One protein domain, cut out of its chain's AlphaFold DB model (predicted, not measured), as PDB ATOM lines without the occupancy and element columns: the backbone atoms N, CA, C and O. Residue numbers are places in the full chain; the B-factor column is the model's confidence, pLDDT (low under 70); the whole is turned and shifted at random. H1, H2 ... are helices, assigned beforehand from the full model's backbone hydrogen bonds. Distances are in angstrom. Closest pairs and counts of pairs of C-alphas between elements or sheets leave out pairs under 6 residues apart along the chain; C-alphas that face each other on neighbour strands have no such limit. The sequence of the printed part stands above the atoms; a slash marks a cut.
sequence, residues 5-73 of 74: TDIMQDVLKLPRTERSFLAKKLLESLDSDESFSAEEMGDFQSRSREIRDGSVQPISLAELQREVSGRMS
ATOM      1  N   THR A   5      25.603 -29.989 -78.265       90.62
ATOM      2  CA  THR A   5      25.252 -28.904 -79.185       90.62
ATOM      3  C   THR A   5      23.897 -29.105 -79.867       90.62
ATOM      4  O   THR A   5      23.126 -28.152 -79.958       90.62
ATOM      5  N   ASP A   6      23.577 -30.324 -80.305       92.62
ATOM      6  CA  ASP A   6      22.310 -30.628 -80.982       92.62
ATOM      7  C   ASP A   6      21.137 -30.491 -79.998       92.62
ATOM      8  O   ASP A   6      20.136 -29.838 -80.289       92.62
ATOM      9  N   ILE A   7      21.312 -31.002 -78.774       92.62
ATOM     10  CA  ILE A   7      20.329 -30.879 -77.687       92.62
ATOM     11  C   ILE A   7      20.103 -29.406 -77.334       92.62
ATOM     12  O   ILE A   7      18.964 -28.969 -77.184       92.62
ATOM     13  N   MET A   8      21.171 -28.609 -77.236       93.38
ATOM     14  CA  MET A   8      21.059 -27.174 -76.972       93.38
ATOM     15  C   MET A   8      20.262 -26.457 -78.064       93.38
ATOM     16  O   MET A   8      19.410 -25.626 -77.748       93.38
ATOM     17  N   GLN A   9      20.513 -26.774 -79.336       94.88
ATOM     18  CA  GLN A   9      19.774 -26.175 -80.447       94.88
ATOM     19  C   GLN A   9      18.285 -26.511 -80.388       94.88
ATOM     20  O   GLN A   9      17.458 -25.636 -80.648       94.88
ATOM     21  N   ASP A  10      17.930 -27.735 -80.009       94.75
ATOM     22  CA  ASP A  10      16.532 -28.136 -79.870       94.75
ATOM     23  C   ASP A  10      15.856 -27.481 -78.664       94.75
ATOM     24  O   ASP A  10      14.746 -26.962 -78.785       94.75
ATOM     25  N   VAL A  11      16.552 -27.381 -77.529       95.19
ATOM     26  CA  VAL A  11      16.054 -26.669 -76.343       95.19
ATOM     27  C   VAL A  11      15.810 -25.192 -76.639       95.19
ATOM     28  O   VAL A  11      14.815 -24.632 -76.184       95.19
ATOM     29  N   LEU A  12      16.675 -24.543 -77.423       95.69
ATOM     30  CA  LEU A  12      16.523 -23.128 -77.772       95.69
ATOM     31  C   LEU A  12      15.302 -22.840 -78.659       95.69
ATOM     32  O   LEU A  12      14.832 -21.701 -78.660       95.69
ATOM     33  N   LYS A  13      14.760 -23.846 -79.358       97.38
ATOM     34  CA  LYS A  13      13.516 -23.722 -80.140       97.38
ATOM     35  C   LYS A  13      12.260 -23.710 -79.259       97.38
ATOM     36  O   LYS A  13      11.201 -23.309 -79.736       97.38
ATOM     37  N   LEU A  14      12.357 -24.130 -77.995       97.00
ATOM     38  CA  LEU A  14      11.209 -24.204 -77.093       97.00
ATOM     39  C   LEU A  14      10.737 -22.810 -76.628       97.00
ATOM     40  O   LEU A  14      11.548 -21.881 -76.464       97.00
ATOM     41  N   PRO A  15       9.434 -22.653 -76.322       98.12
ATOM     42  CA  PRO A  15       8.906 -21.471 -75.652       98.12
ATOM     43  C   PRO A  15       9.674 -21.139 -74.369       98.12
ATOM     44  O   PRO A  15      10.182 -22.014 -73.667       98.12
ATOM     45  N   ARG A  16       9.733 -19.848 -74.020       96.44
ATOM     46  CA  ARG A  16      10.482 -19.366 -72.844       96.44
ATOM     47  C   ARG A  16      10.130 -20.135 -71.564       96.44
ATOM     48  O   ARG A  16      11.037 -20.500 -70.826       96.44
ATOM     49  N   THR A  17       8.845 -20.388 -71.321       96.94
ATOM     50  CA  THR A  17       8.372 -21.092 -70.119       96.94
ATOM     51  C   THR A  17       8.910 -22.520 -70.039       96.94
ATOM     52  O   THR A  17       9.359 -22.947 -68.978       96.94
ATOM     53  N   GLU A  18       8.936 -23.239 -71.160       96.81
ATOM     54  CA  GLU A  18       9.451 -24.612 -71.233       96.81
ATOM     55  C   GLU A  18      10.971 -24.653 -71.052       96.81
ATOM     56  O   GLU A  18      11.481 -25.487 -70.305       96.81
ATOM     57  N   ARG A  19      11.700 -23.688 -71.630       97.06
ATOM     58  CA  ARG A  19      13.145 -23.537 -71.387       97.06
ATOM     59  C   ARG A  19      13.455 -23.260 -69.920       97.06
ATOM     60  O   ARG A  19      14.390 -23.840 -69.379       97.06
ATOM     61  N   SER A  20      12.675 -22.400 -69.265       95.69
ATOM     62  CA  SER A  20      12.826 -22.124 -67.832       95.69
ATOM     63  C   SER A  20      12.548 -23.358 -66.973       95.69
ATOM     64  O   SER A  20      13.284 -23.610 -66.021       95.69
ATOM     65  N   PHE A  21      11.526 -24.146 -67.317       95.38
ATOM     66  CA  PHE A  21      11.246 -25.409 -66.637       95.38
ATOM     67  C   PHE A  21      12.401 -26.405 -66.792       95.38
ATOM     68  O   PHE A  21      12.863 -26.966 -65.799       95.38
ATOM     69  N   LEU A  22      12.920 -26.575 -68.011       95.50
ATOM     70  CA  LEU A  22      14.037 -27.479 -68.270       95.50
ATOM     71  C   LEU A  22      15.322 -27.033 -67.559       95.50
ATOM     72  O   LEU A  22      15.987 -27.858 -66.942       95.50
ATOM     73  N   ALA A  23      15.642 -25.736 -67.585       94.88
ATOM     74  CA  ALA A  23      16.793 -25.190 -66.868       94.88
ATOM     75  C   ALA A  23      16.716 -25.477 -65.362       94.88
ATOM     76  O   ALA A  23      17.705 -25.891 -64.765       94.88
ATOM     77  N   LYS A  24      15.529 -25.332 -64.756       93.75
ATOM     78  CA  LYS A  24      15.304 -25.695 -63.352       93.75
ATOM     79  C   LYS A  24      15.568 -27.183 -63.098       93.75
ATOM     80  O   LYS A  24      16.248 -27.510 -62.137       93.75
ATOM     81  N   LYS A  25      15.069 -28.076 -63.957       92.50
ATOM     82  CA  LYS A  25      15.291 -29.526 -63.811       92.50
ATOM     83  C   LYS A  25      16.748 -29.938 -63.979       92.50
ATOM     84  O   LYS A  25      17.204 -30.818 -63.262       92.50
ATOM     85  N   LEU A  26      17.478 -29.286 -64.882       91.38
ATOM     86  CA  LEU A  26      18.912 -29.513 -65.038       91.38
ATOM     87  C   LEU A  26      19.682 -29.079 -63.788       91.38
ATOM     88  O   LEU A  26      20.524 -29.835 -63.327       91.38
ATOM     89  N   LEU A  27      19.356 -27.925 -63.200       88.88
ATOM     90  CA  LEU A  27      19.953 -27.500 -61.928       88.88
ATOM     91  C   LEU A  27      19.639 -28.487 -60.794       88.88
ATOM     92  O   LEU A  27      20.561 -28.953 -60.141       88.88
ATOM     93  N   GLU A  28      18.375 -28.894 -60.639       84.38
ATOM     94  CA  GLU A  28      17.976 -29.896 -59.633       84.38
ATOM     95  C   GLU A  28      18.721 -31.234 -59.799       84.38
ATOM     96  O   GLU A  28      18.982 -31.915 -58.814       84.38
ATOM     97  N   SER A  29      19.068 -31.623 -61.032       83.94
ATOM     98  CA  SER A  29      19.816 -32.863 -61.282       83.94
ATOM     99  C   SER A  29      21.282 -32.796 -60.847       83.94
ATOM    100  O   SER A  29      21.880 -33.831 -60.572       83.94
ATOM    101  N   LEU A  30      21.854 -31.592 -60.762       81.31
ATOM    102  CA  LEU A  30      23.211 -31.395 -60.248       81.31
ATOM    103  C   LEU A  30      23.236 -31.499 -58.720       81.31
ATOM    104  O   LEU A  30      24.193 -32.023 -58.162       81.31
ATOM    105  N   ASP A  31      22.158 -31.071 -58.060       68.00
ATOM    106  CA  ASP A  31      22.019 -31.162 -56.602       68.00
ATOM    107  C   ASP A  31      21.805 -32.612 -56.122       68.00
ATOM    108  O   ASP A  31      22.041 -32.929 -54.958       68.00
ATOM    109  N   SER A  32      21.358 -33.520 -57.000       58.50
ATOM    110  CA  SER A  32      21.155 -34.936 -56.662       58.50
ATOM    111  C   SER A  32      22.427 -35.792 -56.668       58.50
ATOM    112  O   SER A  32      22.374 -36.929 -56.197       58.50
ATOM    113  N   ASP A  33      23.548 -35.264 -57.171       56.34
ATOM    114  CA  ASP A  33      24.825 -35.987 -57.269       56.34
ATOM    115  C   ASP A  33      25.742 -35.793 -56.049       56.34
ATOM    116  O   ASP A  33      26.794 -36.431 -55.967       56.34
ATOM    117  N   GLU A  34      25.341 -35.009 -55.041       59.69
ATOM    118  CA  GLU A  34      25.989 -35.050 -53.724       59.69
ATOM    119  C   GLU A  34      25.523 -36.294 -52.950       59.69
ATOM    120  O   GLU A  34      24.928 -36.238 -51.873       59.69
ATOM    121  N   SER A  35      25.801 -37.478 -53.503       67.62
ATOM    122  CA  SER A  35      25.936 -38.650 -52.651       67.62
ATOM    123  C   SER A  35      27.040 -38.332 -51.650       67.62
ATOM    124  O   SER A  35      28.155 -38.020 -52.078       67.62
ATOM    125  N   PHE A  36      26.741 -38.409 -50.350       68.75
ATOM    126  CA  PHE A  36      27.760 -38.326 -49.306       68.75
ATOM    127  C   PHE A  36      28.974 -39.151 -49.728       68.75
ATOM    128  O   PHE A  36      28.838 -40.314 -50.131       68.75
ATOM    129  N   SER A  37      30.155 -38.547 -49.649       81.88
ATOM    130  CA  SER A  37      31.406 -39.265 -49.833       81.88
ATOM    131  C   SER A  37      31.446 -40.488 -48.912       81.88
ATOM    132  O   SER A  37      30.754 -40.567 -47.893       81.88
ATOM    133  N   ALA A  38      32.270 -41.480 -49.255       81.38
ATOM    134  CA  ALA A  38      32.416 -42.671 -48.419       81.38
ATOM    135  C   ALA A  38      32.827 -42.321 -46.973       81.38
ATOM    136  O   ALA A  38      32.428 -43.018 -46.041       81.38
ATOM    137  N   GLU A  39      33.579 -41.230 -46.800       85.12
ATOM    138  CA  GLU A  39      33.957 -40.669 -45.502       85.12
ATOM    139  C   GLU A  39      32.741 -40.103 -44.757       85.12
ATOM    140  O   GLU A  39      32.441 -40.557 -43.655       85.12
ATOM    141  N   GLU A  40      31.965 -39.214 -45.382       85.06
ATOM    142  CA  GLU A  40      30.751 -38.642 -44.777       85.06
ATOM    143  C   GLU A  40      29.713 -39.714 -44.419       85.06
ATOM    144  O   GLU A  40      29.065 -39.649 -43.371       85.06
ATOM    145  N   MET A  41      29.575 -40.737 -45.264       87.56
ATOM    146  CA  MET A  41      28.704 -41.876 -44.988       87.56
ATOM    147  C   MET A  41      29.226 -42.718 -43.815       87.56
ATOM    148  O   MET A  41      28.434 -43.192 -42.996       87.56
ATOM    149  N   GLY A  42      30.546 -42.900 -43.711       88.62
ATOM    150  CA  GLY A  42      31.193 -43.577 -42.585       88.62
ATOM    151  C   GLY A  42      30.956 -42.846 -41.264       88.62
ATOM    152  O   GLY A  42      30.504 -43.455 -40.290       88.62
ATOM    153  N   ASP A  43      31.157 -41.531 -41.257       88.69
ATOM    154  CA  ASP A  43      30.919 -40.668 -40.100       88.69
ATOM    155  C   ASP A  43      29.450 -40.672 -39.676       88.69
ATOM    156  O   ASP A  43      29.133 -40.806 -38.489       88.69
ATOM    157  N   PHE A  44      28.530 -40.587 -40.642       88.38
ATOM    158  CA  PHE A  44      27.099 -40.686 -40.377       88.38
ATOM    159  C   PHE A  44      26.742 -42.018 -39.702       88.38
ATOM    160  O   PHE A  44      26.010 -42.042 -38.705       88.38
ATOM    161  N   GLN A  45      27.280 -43.134 -40.203       90.88
ATOM    162  CA  GLN A  45      27.050 -44.455 -39.620       90.88
ATOM    163  C   GLN A  45      27.654 -44.594 -38.215       90.88
ATOM    164  O   GLN A  45      27.002 -45.189 -37.351       90.88
ATOM    165  N   SER A  46      28.849 -44.041 -37.965       90.69
ATOM    166  CA  SER A  46      29.469 -44.038 -36.629       90.69
ATOM    167  C   SER A  46      28.609 -43.270 -35.631       90.69
ATOM    168  O   SER A  46      28.171 -43.832 -34.628       90.69
ATOM    169  N   ARG A  47      28.236 -42.030 -35.967       89.25
ATOM    170  CA  ARG A  47      27.388 -41.185 -35.115       89.25
ATOM    171  C   ARG A  47      26.017 -41.802 -34.860       89.25
ATOM    172  O   ARG A  47      25.514 -41.764 -33.740       89.25
ATOM    173  N   SER A  48      25.406 -42.411 -35.877       88.88
ATOM    174  CA  SER A  48      24.130 -43.115 -35.712       88.88
ATOM    175  C   SER A  48      24.243 -44.290 -34.735       88.88
ATOM    176  O   SER A  48      23.307 -44.553 -33.978       88.88
ATOM    177  N   ARG A  49      25.384 -44.991 -34.732       92.50
ATOM    178  CA  ARG A  49      25.660 -46.080 -33.792       92.50
ATOM    179  C   ARG A  49      25.844 -45.554 -32.372       92.50
ATOM    180  O   ARG A  49      25.137 -46.032 -31.494       92.50
ATOM    181  N   GLU A  50      26.681 -44.537 -32.193       93.38
ATOM    182  CA  GLU A  50      26.967 -43.899 -30.897       93.38
ATOM    183  C   GLU A  50      25.713 -43.317 -30.221       93.38
ATOM    184  O   GLU A  50      25.572 -43.342 -29.000       93.38
ATOM    185  N   ILE A  51      24.770 -42.795 -31.012       89.38
ATOM    186  CA  ILE A  51      23.472 -42.338 -30.495       89.38
ATOM    187  C   ILE A  51      22.605 -43.535 -30.084       89.38
ATOM    188  O   ILE A  51      21.926 -43.495 -29.061       89.38
ATOM    189  N   ARG A  52      22.598 -44.606 -30.888       88.88
ATOM    190  CA  ARG A  52      21.740 -45.780 -30.664       88.88
ATOM    191  C   ARG A  52      22.184 -46.617 -29.469       88.88
ATOM    192  O   ARG A  52      21.331 -47.143 -28.764       88.88
ATOM    193  N   ASP A  53      23.488 -46.779 -29.279       94.19
ATOM    194  CA  ASP A  53      24.055 -47.515 -28.146       94.19
ATOM    195  C   ASP A  53      24.174 -46.658 -26.872       94.19
ATOM    196  O   ASP A  53      24.451 -47.187 -25.797       94.19
ATOM    197  N   GLY A  54      23.891 -45.354 -26.978       89.19
ATOM    198  CA  GLY A  54      23.904 -44.413 -25.864       89.19
ATOM    199  C   GLY A  54      25.301 -43.944 -25.461       89.19
ATOM    200  O   GLY A  54      25.424 -43.281 -24.428       89.19
ATOM    201  N   SER A  55      26.334 -44.249 -26.260       91.69
ATOM    202  CA  SER A  55      27.705 -43.753 -26.070       91.69
ATOM    203  C   SER A  55      27.778 -42.230 -26.141       91.69
ATOM    204  O   SER A  55      28.645 -41.621 -25.516       91.69
ATOM    205  N   VAL A  56      26.851 -41.603 -26.870       89.25
ATOM    206  CA  VAL A  56      26.674 -40.152 -26.911       89.25
ATOM    207  C   VAL A  56      25.252 -39.801 -26.488       89.25
ATOM    208  O   VAL A  56      24.283 -40.405 -26.944       89.25
ATOM    209  N   GLN A  57      25.122 -38.791 -25.626       87.25
ATOM    210  CA  GLN A  57      23.833 -38.237 -25.217       87.25
ATOM    211  C   GLN A  57      23.477 -37.041 -26.111       87.25
ATOM    212  O   GLN A  57      24.206 -36.045 -26.100       87.25
ATOM    213  N   PRO A  58      22.387 -37.109 -26.895       85.56
ATOM    214  CA  PRO A  58      21.918 -35.971 -27.672       85.56
ATOM    215  C   PRO A  58      21.509 -34.817 -26.756       85.56
ATOM    216  O   PRO A  58      20.919 -35.031 -25.697       85.56
ATOM    217  N   ILE A  59      21.762 -33.588 -27.194       90.25
ATOM    218  CA  ILE A  59      21.204 -32.404 -26.539       90.25
ATOM    219  C   ILE A  59      19.718 -32.259 -26.876       90.25
ATOM    220  O   ILE A  59      19.248 -32.688 -27.936       90.25
ATOM    221  N   SER A  60      18.966 -31.621 -25.988       91.38
ATOM    222  CA  SER A  60      17.573 -31.275 -26.251       91.38
ATOM    223  C   SER A  60      17.452 -30.203 -27.340       91.38
ATOM    224  O   SER A  60      18.354 -29.394 -27.570       91.38
ATOM    225  N   LEU A  61      16.282 -30.131 -27.978       87.44
ATOM    226  CA  LEU A  61      15.993 -29.084 -28.963       87.44
ATOM    227  C   LEU A  61      16.138 -27.670 -28.368       87.44
ATOM    228  O   LEU A  61      16.630 -26.765 -29.039       87.44
ATOM    229  N   ALA A  62      15.749 -27.484 -27.104       93.12
ATOM    230  CA  ALA A  62      15.882 -26.206 -26.408       93.12
ATOM    231  C   ALA A  62      17.356 -25.821 -26.175       93.12
ATOM    232  O   ALA A  62      17.715 -24.648 -26.252       93.12
ATOM    233  N   GLU A  63      18.228 -26.796 -25.908       91.31
ATOM    234  CA  GLU A  63      19.676 -26.576 -25.814       91.31
ATOM    235  C   GLU A  63      20.280 -26.205 -27.163       91.31
ATOM    236  O   GLU A  63      20.974 -25.192 -27.248       91.31
ATOM    237  N   LEU A  64      19.925 -26.934 -28.224       91.75
ATOM    238  CA  LEU A  64      20.366 -26.626 -29.582       91.75
ATOM    239  C   LEU A  64      19.999 -25.189 -29.986       91.75
ATOM    240  O   LEU A  64      20.841 -24.442 -30.481       91.75
ATOM    241  N   GLN A  65      18.751 -24.781 -29.744       91.19
ATOM    242  CA  GLN A  65      18.281 -23.430 -30.063       91.19
ATOM    243  C   GLN A  65      19.056 -22.346 -29.306       91.19
ATOM    244  O   GLN A  65      19.382 -21.309 -29.892       91.19
ATOM    245  N   ARG A  66      19.385 -22.578 -28.027       92.62
ATOM    246  CA  ARG A  66      20.205 -21.649 -27.236       92.62
ATOM    247  C   ARG A  66      21.612 -21.507 -27.808       92.62
ATOM    248  O   ARG A  66      22.083 -20.382 -27.952       92.62
ATOM    249  N   GLU A  67      22.260 -22.610 -28.172       89.88
ATOM    250  CA  GLU A  67      23.610 -22.570 -28.743       89.88
ATOM    251  C   GLU A  67      23.658 -21.848 -30.090       89.88
ATOM    252  O   GLU A  67      24.515 -20.989 -30.297       89.88
ATOM    253  N   VAL A  68      22.730 -22.162 -30.997       91.62
ATOM    254  CA  VAL A  68      22.666 -21.521 -32.320       91.62
ATOM    255  C   VAL A  68      22.417 -20.020 -32.177       91.62
ATOM    256  O   VAL A  68      23.131 -19.222 -32.779       91.62
ATOM    257  N   SER A  69      21.474 -19.622 -31.319       84.81
ATOM    258  CA  SER A  69      21.175 -18.204 -31.070       84.81
ATOM    259  C   SER A  69      22.368 -17.455 -30.461       84.81
ATOM    260  O   SER A  69      22.608 -16.294 -30.797       84.81
ATOM    261  N   GLY A  70      23.147 -18.122 -29.601       84.38
ATOM    262  CA  GLY A  70      24.371 -17.570 -29.019       84.38
ATOM    263  C   GLY A  70      25.509 -17.403 -30.029       84.38
ATOM    264  O   GLY A  70      26.270 -16.450 -29.927       84.38
ATOM    265  N   ARG A  71      25.609 -18.287 -31.032       81.44
ATOM    266  CA  ARG A  71      26.620 -18.205 -32.106       81.44
ATOM    267  C   ARG A  71      26.263 -17.206 -33.209       81.44
ATOM    268  O   ARG A  71      27.150 -16.761 -33.927       81.44
ATOM    269  N   MET A  72      24.976 -16.896 -33.371       73.25
ATOM    270  CA  MET A  72      24.466 -15.961 -34.383       73.25
ATOM    271  C   MET A  72      24.256 -14.537 -33.848       73.25
ATOM    272  O   MET A  72      23.844 -13.662 -34.608       73.25
ATOM    273  N   SER A  73      24.528 -14.294 -32.564       59.19
ATOM    274  CA  SER A  73      24.590 -12.938 -32.015       59.19
ATOM    275  C   SER A  73      25.984 -12.352 -32.295       59.19
ATOM    276  O   SER A  73      26.964 -13.026 -31.975       59.19
TER     277      SER A  73
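Overview. This is residues 5 to 73 of the 74 residues of the protein "Addiction module protein" of Akkermansiaceae bacterium (UniProt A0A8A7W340). Four separate helices are strung out one after another in an open, curved chain with no packed core. H1 and H2 make a corner at one end, H2 and H3 follow each other along the longest axis, and after H3 residues 53 to 60 turn aside to H4 at the other end. The printed part has 69 residues with four named helices, H1, H2, H3 and H4 in that order, and no named strand; the class is all helix. The whole is extended, with a radius of gyration of the C-alphas of 21.9 A, and flat, spanning 59 by 34 by 16 A.

Along the chain. H1 is residues 5 to 12, beginning at C-alpha 5 at (25.252, -28.904, -79.185), and measures 10.6 A from first to last C-alpha. H2, residues 16 to 31, is the longest helix by residues with 16; it runs 23.2 A from C-alpha 16 at (10.482, -19.366, -72.844) to C-alpha 31 at (22.019, -31.162, -56.602). H3, residues 38 to 52, has a length of 20.9 A. H4, residues 61 to 71, has a length of 15.5 A and ends at C-alpha 71 at (26.620, -18.205, -32.106).

Arrangement. H1 and H2 are close but not clearly touching, with 2 pairs of C-alphas within 8 A. Their closest C-alphas are those of Val 11 and Arg 19, 6.5 A apart. The two helices run opposite ways at a steep tilt of 51 degrees, and their centres are 13.9 A apart. H2 and H3 are apart, though they follow each other in the chain, and H3 and H4 are apart too. H1 is apart from H3 and H4, and H2 is apart from H4. Residues 24 to 35, of which 24 to 31 belong to H2, stand free, and so do residues 59 to 73, of which 61 to 71 belong to H4. In H1, H2, H3 and H4 every pair of O i and N i+4 is within hydrogen-bond range.

Size, cuts and confidence. The two C-alphas farthest apart are those of Lys 13 and Ser 55, 59.4 A; the first and last printed C-alphas, those of Thr 5 and Ser 73, are 49.8 A apart. The printed part has no cut. The link from H1 to H2, 3 residues, is tight; those from H2 to H3, 6 residues, and from H3 to H4, 8 residues, are short. The mean pLDDT of the printed part is 87.6, and it is under 70 at residues 31 to 36 and at residue 73.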